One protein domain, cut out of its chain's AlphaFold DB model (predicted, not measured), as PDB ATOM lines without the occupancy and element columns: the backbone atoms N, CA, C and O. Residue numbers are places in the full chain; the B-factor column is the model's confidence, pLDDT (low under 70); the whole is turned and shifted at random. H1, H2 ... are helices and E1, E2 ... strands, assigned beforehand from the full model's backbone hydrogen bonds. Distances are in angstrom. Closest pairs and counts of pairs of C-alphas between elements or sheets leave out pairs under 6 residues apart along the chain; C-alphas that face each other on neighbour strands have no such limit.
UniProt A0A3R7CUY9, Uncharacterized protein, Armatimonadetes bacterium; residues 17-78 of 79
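What this domain is: This is residues 17 to 78 of the 79 residues of an uncharacterized protein of Armatimonadetes bacterium (UniProt A0A3R7CUY9). A two-stranded hairpin, E1 and E2, and one long helix, H1, form an open V, its corner at the tight link from E2 to H1. Most of H1 sticks out as a free arm, residues 50 to 76. The printed part has 62 residues, with E1, E2 and H1 in that order, the sheet antiparallel and the class mixed. It is extended and flat, with a radius of gyration of the C-alphas of 18.8 A and spans of 53 by 40 by 10 A.

How they stand to each other: E1, residues 17 to 24, and E2, residues 33 to 40, are a hairpin of antiparallel neighbours at 162 degrees; N 17 and O 39 are 2.8 A apart, N 37 and O 20 2.7 A, both within hydrogen-bond range. The closest C-alphas of E2 and H1, residues 43 to 76, are those of Cys 40 and Gln 46, 5.6 A apart. E1 and H1 are apart. In H1 every O i to N i+4 pair is within hydrogen-bond range.

Where its parts are: E1 begins at C-alpha 17 (16.135, 22.538, -28.726) and measures 21.1 A; E2 measures 22.8 A. H1 measures 48.9 A and ends at C-alpha 76 (-8.589, 15.453, 15.252).

The domain as a whole: The farthest C-alphas, of Thr 41 and Ser 78, are 54.8 A apart. The printed part has no cut and no long link. Residue 78 is under pLDDT 70.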
ATOM      1  N   VAL A  17      14.712  22.535 -29.081       92.94
ATOM      2  CA  VAL A  17      16.135  22.538 -28.726       92.94
ATOM      3  C   VAL A  17      16.309  21.790 -27.413       92.94
ATOM      4  O   VAL A  17      15.568  22.034 -26.463       92.94
ATOM      5  N   GLU A  18      17.262  20.861 -27.358       92.81
ATOM      6  CA  GLU A  18      17.611  20.153 -26.124       92.81
ATOM      7  C   GLU A  18      18.224  21.137 -25.121       92.81
ATOM      8  O   GLU A  18      19.204  21.813 -25.423       92.81
ATOM      9  N   THR A  19      17.636  21.230 -23.931       93.38
ATOM     10  CA  THR A  19      18.108  22.111 -22.850       93.38
ATOM     11  C   THR A  19      18.762  21.348 -21.712       93.38
ATOM     12  O   THR A  19      19.486  21.935 -20.912       93.38
ATOM     13  N   GLY A  20      18.531  20.039 -21.628       91.81
ATOM     14  CA  GLY A  20      19.107  19.220 -20.579       91.81
ATOM     15  C   GLY A  20      18.906  17.739 -20.826       91.81
ATOM     16  O   GLY A  20      17.943  17.309 -21.457       91.81
ATOM     17  N   LYS A  21      19.806  16.938 -20.268       94.50
ATOM     18  CA  LYS A  21      19.729  15.483 -20.309       94.50
ATOM     19  C   LYS A  21      20.157  14.940 -18.961       94.50
ATOM     20  O   LYS A  21      21.236  15.248 -18.472       94.50
ATOM     21  N   SER A  22      19.298  14.137 -18.355       92.56
ATOM     22  CA  SER A  22      19.567  13.499 -17.071       92.56
ATOM     23  C   SER A  22      19.287  12.012 -17.177       92.56
ATOM     24  O   SER A  22      18.303  11.603 -17.786       92.56
ATOM     25  N   THR A  23      20.156  11.197 -16.594       91.06
ATOM     26  CA  THR A  23      19.973   9.746 -16.545       91.06
ATOM     27  C   THR A  23      19.811   9.346 -15.092       91.06
ATOM     28  O   THR A  23      20.640   9.707 -14.259       91.06
ATOM     29  N   LYS A  24      18.732   8.637 -14.772       88.56
ATOM     30  CA  LYS A  24      18.434   8.157 -13.424       88.56
ATOM     31  C   LYS A  24      18.412   6.634 -13.427       88.56
ATOM     32  O   LYS A  24      17.726   6.020 -14.240       88.56
ATOM     33  N   GLN A  25      19.146   6.029 -12.502       82.50
ATOM     34  CA  GLN A  25      19.060   4.599 -12.225       82.50
ATOM     35  C   GLN A  25      17.942   4.396 -11.198       82.50
ATOM     36  O   GLN A  25      18.073   4.805 -10.048       82.50
ATOM     37  N   SER A  26      16.805   3.846 -11.626       70.75
ATOM     38  CA  SER A  26      15.660   3.587 -10.746       70.75
ATOM     39  C   SER A  26      15.618   2.108 -10.386       70.75
ATOM     40  O   SER A  26      15.191   1.299 -11.204       70.75
ATOM     41  N   GLY A  27      16.051   1.752  -9.174       73.50
ATOM     42  CA  GLY A  27      15.912   0.411  -8.582       73.50
ATOM     43  C   GLY A  27      16.790  -0.693  -9.193       73.50
ATOM     44  O   GLY A  27      17.427  -1.428  -8.450       73.50
ATOM     45  N   ASN A  28      16.865  -0.795 -10.524       74.44
ATOM     46  CA  ASN A  28      17.683  -1.765 -11.249       74.44
ATOM     47  C   ASN A  28      18.735  -1.039 -12.117       74.44
ATOM     48  O   ASN A  28      18.363  -0.317 -13.047       74.44
ATOM     49  N   PRO A  29      20.042  -1.230 -11.861       74.19
ATOM     50  CA  PRO A  29      21.112  -0.558 -12.601       74.19
ATOM     51  C   PRO A  29      21.207  -0.977 -14.078       74.19
ATOM     52  O   PRO A  29      21.824  -0.263 -14.864       74.19
ATOM     53  N   LEU A  30      20.581  -2.091 -14.473       83.31
ATOM     54  CA  LEU A  30      20.588  -2.583 -15.855       83.31
ATOM     55  C   LEU A  30      19.669  -1.785 -16.794       83.31
ATOM     56  O   LEU A  30      19.851  -1.842 -18.008       83.31
ATOM     57  N   TYR A  31      18.711  -1.024 -16.254       84.25
ATOM     58  CA  TYR A  31      17.742  -0.263 -17.050       84.25
ATOM     59  C   TYR A  31      17.721   1.215 -16.639       84.25
ATOM     60  O   TYR A  31      16.779   1.676 -15.987       84.25
ATOM     61  N   PRO A  32      18.767   1.983 -16.996       85.19
ATOM     62  CA  PRO A  32      18.814   3.408 -16.711       85.19
ATOM     63  C   PRO A  32      17.761   4.171 -17.525       85.19
ATOM     64  O   PRO A  32      17.636   4.005 -18.738       85.19
ATOM     65  N   ILE A  33      17.028   5.063 -16.860       89.94
ATOM     66  CA  ILE A  33      16.021   5.920 -17.489       89.94
ATOM     67  C   ILE A  33      16.687   7.236 -17.876       89.94
ATOM     68  O   ILE A  33      17.158   7.976 -17.012       89.94
ATOM     69  N   THR A  34      16.699   7.550 -19.171       90.75
ATOM     70  CA  THR A  34      17.194   8.837 -19.678       90.75
ATOM     71  C   THR A  34      16.027   9.789 -19.918       90.75
ATOM     72  O   THR A  34      15.108   9.481 -20.672       90.75
ATOM     73  N   ILE A  35      16.082  10.958 -19.293       92.12
ATOM     74  CA  ILE A  35      15.132  12.053 -19.459       92.12
ATOM     75  C   ILE A  35      15.854  13.187 -20.179       92.12
ATOM     76  O   ILE A  35      16.798  13.768 -19.639       92.12
ATOM     77  N   THR A  36      15.383  13.522 -21.376       92.81
ATOM     78  CA  THR A  36      15.851  14.686 -22.132       92.81
ATOM     79  C   THR A  36      14.798  15.785 -22.077       92.81
ATOM     80  O   THR A  36      13.624  15.547 -22.359       92.81
ATOM     81  N   GLN A  37      15.224  16.983 -21.698       91.88
ATOM     82  CA  GLN A  37      14.425  18.196 -21.645       91.88
ATOM     83  C   GLN A  37      14.615  18.988 -22.934       91.88
ATOM     84  O   GLN A  37      15.730  19.116 -23.442       91.88
ATOM     85  N   TYR A  38      13.512  19.523 -23.445       92.56
ATOM     86  CA  TYR A  38      13.488  20.318 -24.662       92.56
ATOM     87  C   TYR A  38      12.735  21.623 -24.425       92.56
ATOM     88  O   TYR A  38      11.773  21.653 -23.657       92.56
ATOM     89  N   ARG A  39      13.137  22.673 -25.141       92.44
ATOM     90  CA  ARG A  39      12.454  23.967 -25.202       92.44
ATOM     91  C   ARG A  39      12.074  24.293 -26.641       92.44
ATOM     92  O   ARG A  39      12.854  24.056 -27.561       92.44
ATOM     93  N   CYS A  40      10.879  24.835 -26.836       94.00
ATOM     94  CA  CYS A  40      10.410  25.319 -28.126       94.00
ATOM     95  C   CYS A  40      11.114  26.623 -28.511       94.00
ATOM     96  O   CYS A  40      11.244  27.524 -27.686       94.00
ATOM     97  N   THR A  41      11.539  26.739 -29.772       93.62
ATOM     98  CA  THR A  41      12.141  27.974 -30.303       93.62
ATOM     99  C   THR A  41      11.127  29.097 -30.519       93.62
ATOM    100  O   THR A  41      11.521  30.229 -30.764       93.62
ATOM    101  N   ASN A  42       9.828  28.794 -30.491       95.06
ATOM    102  CA  ASN A  42       8.773  29.796 -30.585       95.06
ATOM    103  C   ASN A  42       8.362  30.229 -29.177       95.06
ATOM    104  O   ASN A  42       7.654  29.495 -28.485       95.06
ATOM    105  N   ASP A  43       8.788  31.428 -28.777       92.50
ATOM    106  CA  ASP A  43       8.570  31.951 -27.426       92.50
ATOM    107  C   ASP A  43       7.090  32.112 -27.068       92.50
ATOM    108  O   ASP A  43       6.708  31.842 -25.932       92.50
ATOM    109  N   ALA A  44       6.230  32.480 -28.023       94.38
ATOM    110  CA  ALA A  44       4.795  32.603 -27.765       94.38
ATOM    111  C   ALA A  44       4.168  31.237 -27.443       94.38
ATOM    112  O   ALA A  44       3.384  31.107 -26.500       94.38
ATOM    113  N   CYS A  45       4.556  30.199 -28.189       93.62
ATOM    114  CA  CYS A  45       4.125  28.832 -27.909       93.62
ATOM    115  C   CYS A  45       4.718  28.309 -26.596       93.62
ATOM    116  O   CYS A  45       4.005  27.685 -25.813       93.62
ATOM    117  N   GLN A  46       6.002  28.577 -26.340       94.00
ATOM    118  CA  GLN A  46       6.670  28.165 -25.110       94.00
ATOM    119  C   GLN A  46       5.985  28.783 -23.888       94.00
ATOM    120  O   GLN A  46       5.607  28.054 -22.979       94.00
ATOM    121  N   ALA A  47       5.727  30.092 -23.904       94.00
ATOM    122  CA  ALA A  47       5.060  30.793 -22.811       94.00
ATOM    123  C   ALA A  47       3.641  30.263 -22.551       94.00
ATOM    124  O   ALA A  47       3.234  30.112 -21.398       94.00
ATOM    125  N   ALA A  48       2.888  29.935 -23.606       93.81
ATOM    126  CA  ALA A  48       1.575  29.315 -23.460       93.81
ATOM    127  C   ALA A  48       1.668  27.922 -22.812       93.81
ATOM    128  O   ALA A  48       0.866  27.596 -21.934       93.81
ATOM    129  N   SER A  49       2.655  27.117 -23.214       91.31
ATOM    130  CA  SER A  49       2.900  25.789 -22.645       91.31
ATOM    131  C   SER A  49       3.343  25.874 -21.181       91.31
ATOM    132  O   SER A  49       2.788  25.181 -20.327       91.31
ATOM    133  N   ASP A  50       4.268  26.781 -20.868       92.81
ATOM    134  CA  ASP A  50       4.778  27.017 -19.516       92.81
ATOM    135  C   ASP A  50       3.660  27.466 -18.576       92.81
ATOM    136  O   ASP A  50       3.533  26.944 -17.468       92.81
ATOM    137  N   LYS A  51       2.778  28.363 -19.040       94.44
ATOM    138  CA  LYS A  51       1.602  28.783 -18.272       94.44
ATOM    139  C   LYS A  51       0.668  27.608 -17.980       94.44
ATOM    140  O   LYS A  51       0.300  27.403 -16.828       94.44
ATOM    141  N   LYS A  52       0.333  26.789 -18.987       92.75
ATOM    142  CA  LYS A  52      -0.500  25.587 -18.790       92.75
ATOM    143  C   LYS A  52       0.123  24.629 -17.769       92.75
ATOM    144  O   LYS A  52      -0.595  24.046 -16.958       92.75
ATOM    145  N   GLN A  53       1.443  24.447 -17.813       91.75
ATOM    146  CA  GLN A  53       2.156  23.589 -16.866       91.75
ATOM    147  C   GLN A  53       2.144  24.167 -15.447       91.75
ATOM    148  O   GLN A  53       1.900  23.417 -14.501       91.75
ATOM    149  N   ALA A  54       2.349  25.477 -15.299       93.81
ATOM    150  CA  ALA A  54       2.264  26.167 -14.016       93.81
ATOM    151  C   ALA A  54       0.856  26.050 -13.409       93.81
ATOM    152  O   ALA A  54       0.721  25.618 -12.264       93.81
ATOM    153  N   ASP A  55      -0.187  26.313 -14.201       95.19
ATOM    154  CA  ASP A  55      -1.584  26.196 -13.772       95.19
ATOM    155  C   ASP A  55      -1.914  24.753 -13.344       95.19
ATOM    156  O   ASP A  55      -2.520  24.516 -12.295       95.19
ATOM    157  N   ALA A  56      -1.475  23.757 -14.123       93.44
ATOM    158  CA  ALA A  56      -1.676  22.347 -13.796       93.44
ATOM    159  C   ALA A  56      -0.929  21.925 -12.521       93.44
ATOM    160  O   ALA A  56      -1.442  21.117 -11.741       93.44
ATOM    161  N   LEU A  57       0.278  22.453 -12.295       94.12
ATOM    162  CA  LEU A  57       1.043  22.201 -11.078       94.12
ATOM    163  C   LEU A  57       0.344  22.814  -9.862       94.12
ATOM    164  O   LEU A  57       0.187  22.130  -8.851       94.12
ATOM    165  N   GLN A  58      -0.138  24.048  -9.981       94.06
ATOM    166  CA  GLN A  58      -0.860  24.732  -8.914       94.06
ATOM    167  C   GLN A  58      -2.138  23.975  -8.531       94.06
ATOM    168  O   GLN A  58      -2.340  23.660  -7.362       94.06
ATOM    169  N   GLN A  59      -2.929  23.527  -9.512       93.56
ATOM    170  CA  GLN A  59      -4.107  22.694  -9.240       93.56
ATOM    171  C   GLN A  59      -3.767  21.369  -8.542       93.56
ATOM    172  O   GLN A  59      -4.557  20.869  -7.736       93.56
ATOM    173  N   ARG A  60      -2.614  20.760  -8.851       93.81
ATOM    174  CA  ARG A  60      -2.155  19.543  -8.160       93.81
ATOM    175  C   ARG A  60      -1.788  19.836  -6.708       93.81
ATOM    176  O   ARG A  60      -2.183  19.062  -5.839       93.81
ATOM    177  N   LEU A  61      -1.083  20.936  -6.450       93.56
ATOM    178  CA  LEU A  61      -0.715  21.360  -5.098       93.56
ATOM    179  C   LEU A  61      -1.956  21.678  -4.254       93.56
ATOM    180  O   LEU A  61      -2.093  21.120  -3.168       93.56
ATOM    181  N   ASP A  62      -2.913  22.433  -4.797       92.62
ATOM    182  CA  ASP A  62      -4.174  22.757  -4.117       92.62
ATOM    183  C   ASP A  62      -4.964  21.496  -3.737       92.62
ATOM    184  O   ASP A  62      -5.552  21.400  -2.656       92.62
ATOM    185  N   ARG A  63      -4.992  20.485  -4.620       92.44
ATOM    186  CA  ARG A  63      -5.643  19.197  -4.325       92.44
ATOM    187  C   ARG A  63      -4.942  18.463  -3.186       92.44
ATOM    188  O   ARG A  63      -5.626  17.953  -2.300       92.44
ATOM    189  N   ILE A  64      -3.609  18.424  -3.199       92.50
ATOM    190  CA  ILE A  64      -2.812  17.796  -2.137       92.50
ATOM    191  C   ILE A  64      -3.068  18.500  -0.800       92.50
ATOM    192  O   ILE A  64      -3.309  17.832   0.206       92.50
ATOM    193  N   GLU A  65      -3.088  19.832  -0.787       92.19
ATOM    194  CA  GLU A  65      -3.350  20.616   0.418       92.19
ATOM    195  C   GLU A  65      -4.749  20.339   0.982       92.19
ATOM    196  O   GLU A  65      -4.891  20.006   2.161       92.19
ATOM    197  N   ARG A  66      -5.785  20.359   0.134       89.25
ATOM    198  CA  ARG A  66      -7.156  20.020   0.552       89.25
ATOM    199  C   ARG A  66      -7.252  18.604   1.115       89.25
ATOM    200  O   ARG A  66      -7.911  18.400   2.135       89.25
ATOM    201  N   SER A  67      -6.586  17.631   0.491       90.44
ATOM    202  CA  SER A  67      -6.522  16.257   1.004       90.44
ATOM    203  C   SER A  67      -5.823  16.176   2.362       90.44
ATOM    204  O   SER A  67      -6.289  15.451   3.239       90.44
ATOM    205  N   ASN A  68      -4.747  16.933   2.573       89.50
ATOM    206  CA  ASN A  68      -4.034  16.968   3.850       89.50
ATOM    207  C   ASN A  68      -4.870  17.619   4.959       89.50
ATOM    208  O   ASN A  68      -4.937  17.083   6.065       89.50
ATOM    209  N   ILE A  69      -5.572  18.716   4.660       88.56
ATOM    210  CA  ILE A  69      -6.502  19.360   5.600       88.56
ATOM    211  C   ILE A  69      -7.633  18.397   5.982       88.56
ATOM    212  O   ILE A  69      -7.967  18.276   7.160       88.56
ATOM    213  N   ALA A  70      -8.212  17.690   5.006       85.19
ATOM    214  CA  ALA A  70      -9.264  16.705   5.261       85.19
ATOM    215  C   ALA A  70      -8.771  15.557   6.156       85.19
ATOM    216  O   ALA A  70      -9.445  15.206   7.124       85.19
ATOM    217  N   LYS A  71      -7.571  15.023   5.887       85.44
ATOM    218  CA  LYS A  71      -6.934  14.001   6.732       85.44
ATOM    219  C   LYS A  71      -6.710  14.496   8.158       85.44
ATOM    220  O   LYS A  71      -7.038  13.781   9.097       85.44
ATOM    221  N   LYS A  72      -6.209  15.724   8.327       82.31
ATOM    222  CA  LYS A  72      -5.977  16.313   9.651       82.31
ATOM    223  C   LYS A  72      -7.276  16.426  10.455       82.31
ATOM    224  O   LYS A  72      -7.347  15.909  11.560       82.31
ATOM    225  N   LYS A  73      -8.341  16.973   9.853       83.75
ATOM    226  CA  LYS A  73      -9.671  17.066  10.490       83.75
ATOM    227  C   LYS A  73     -10.264  15.707  10.875       83.75
ATOM    228  O   LYS A  73     -11.042  15.640  11.820       83.75
ATOM    229  N   PHE A  74      -9.958  14.652  10.121       80.94
ATOM    230  CA  PHE A  74     -10.395  13.295  10.449       80.94
ATOM    231  C   PHE A  74      -9.642  12.734  11.663       80.94
ATOM    232  O   PHE A  74     -10.269  12.153  12.547       80.94
ATOM    233  N   LEU A  75      -8.323  12.954  11.738       79.69
ATOM    234  CA  LEU A  75      -7.523  12.565  12.902       79.69
ATOM    235  C   LEU A  75      -7.960  13.309  14.173       79.69
ATOM    236  O   LEU A  75      -8.175  12.657  15.187       79.69
ATOM    237  N   ASP A  76      -8.160  14.629  14.105       76.88
ATOM    238  CA  ASP A  76      -8.589  15.453  15.252       76.88
ATOM    239  C   ASP A  76      -9.987  15.077  15.788       76.88
ATOM    240  O   ASP A  76     -10.299  15.347  16.941       76.88
ATOM    241  N   LYS A  77     -10.852  14.464  14.969       71.31
ATOM    242  CA  LYS A  77     -12.185  13.983  15.389       71.31
ATOM    243  C   LYS A  77     -12.190  12.556  15.944       71.31
ATOM    244  O   LYS A  77     -13.235  12.100  16.395       71.31
ATOM    245  N   SER A  78     -11.071  11.842  15.828       64.81
ATOM    246  CA  SER A  78     -10.934  10.442  16.253       64.81
ATOM    247  C   SER A  78     -10.187  10.305  17.591       64.81
ATOM    248  O   SER A  78      -9.877   9.180  17.988       64.81
TER     249      SER A  78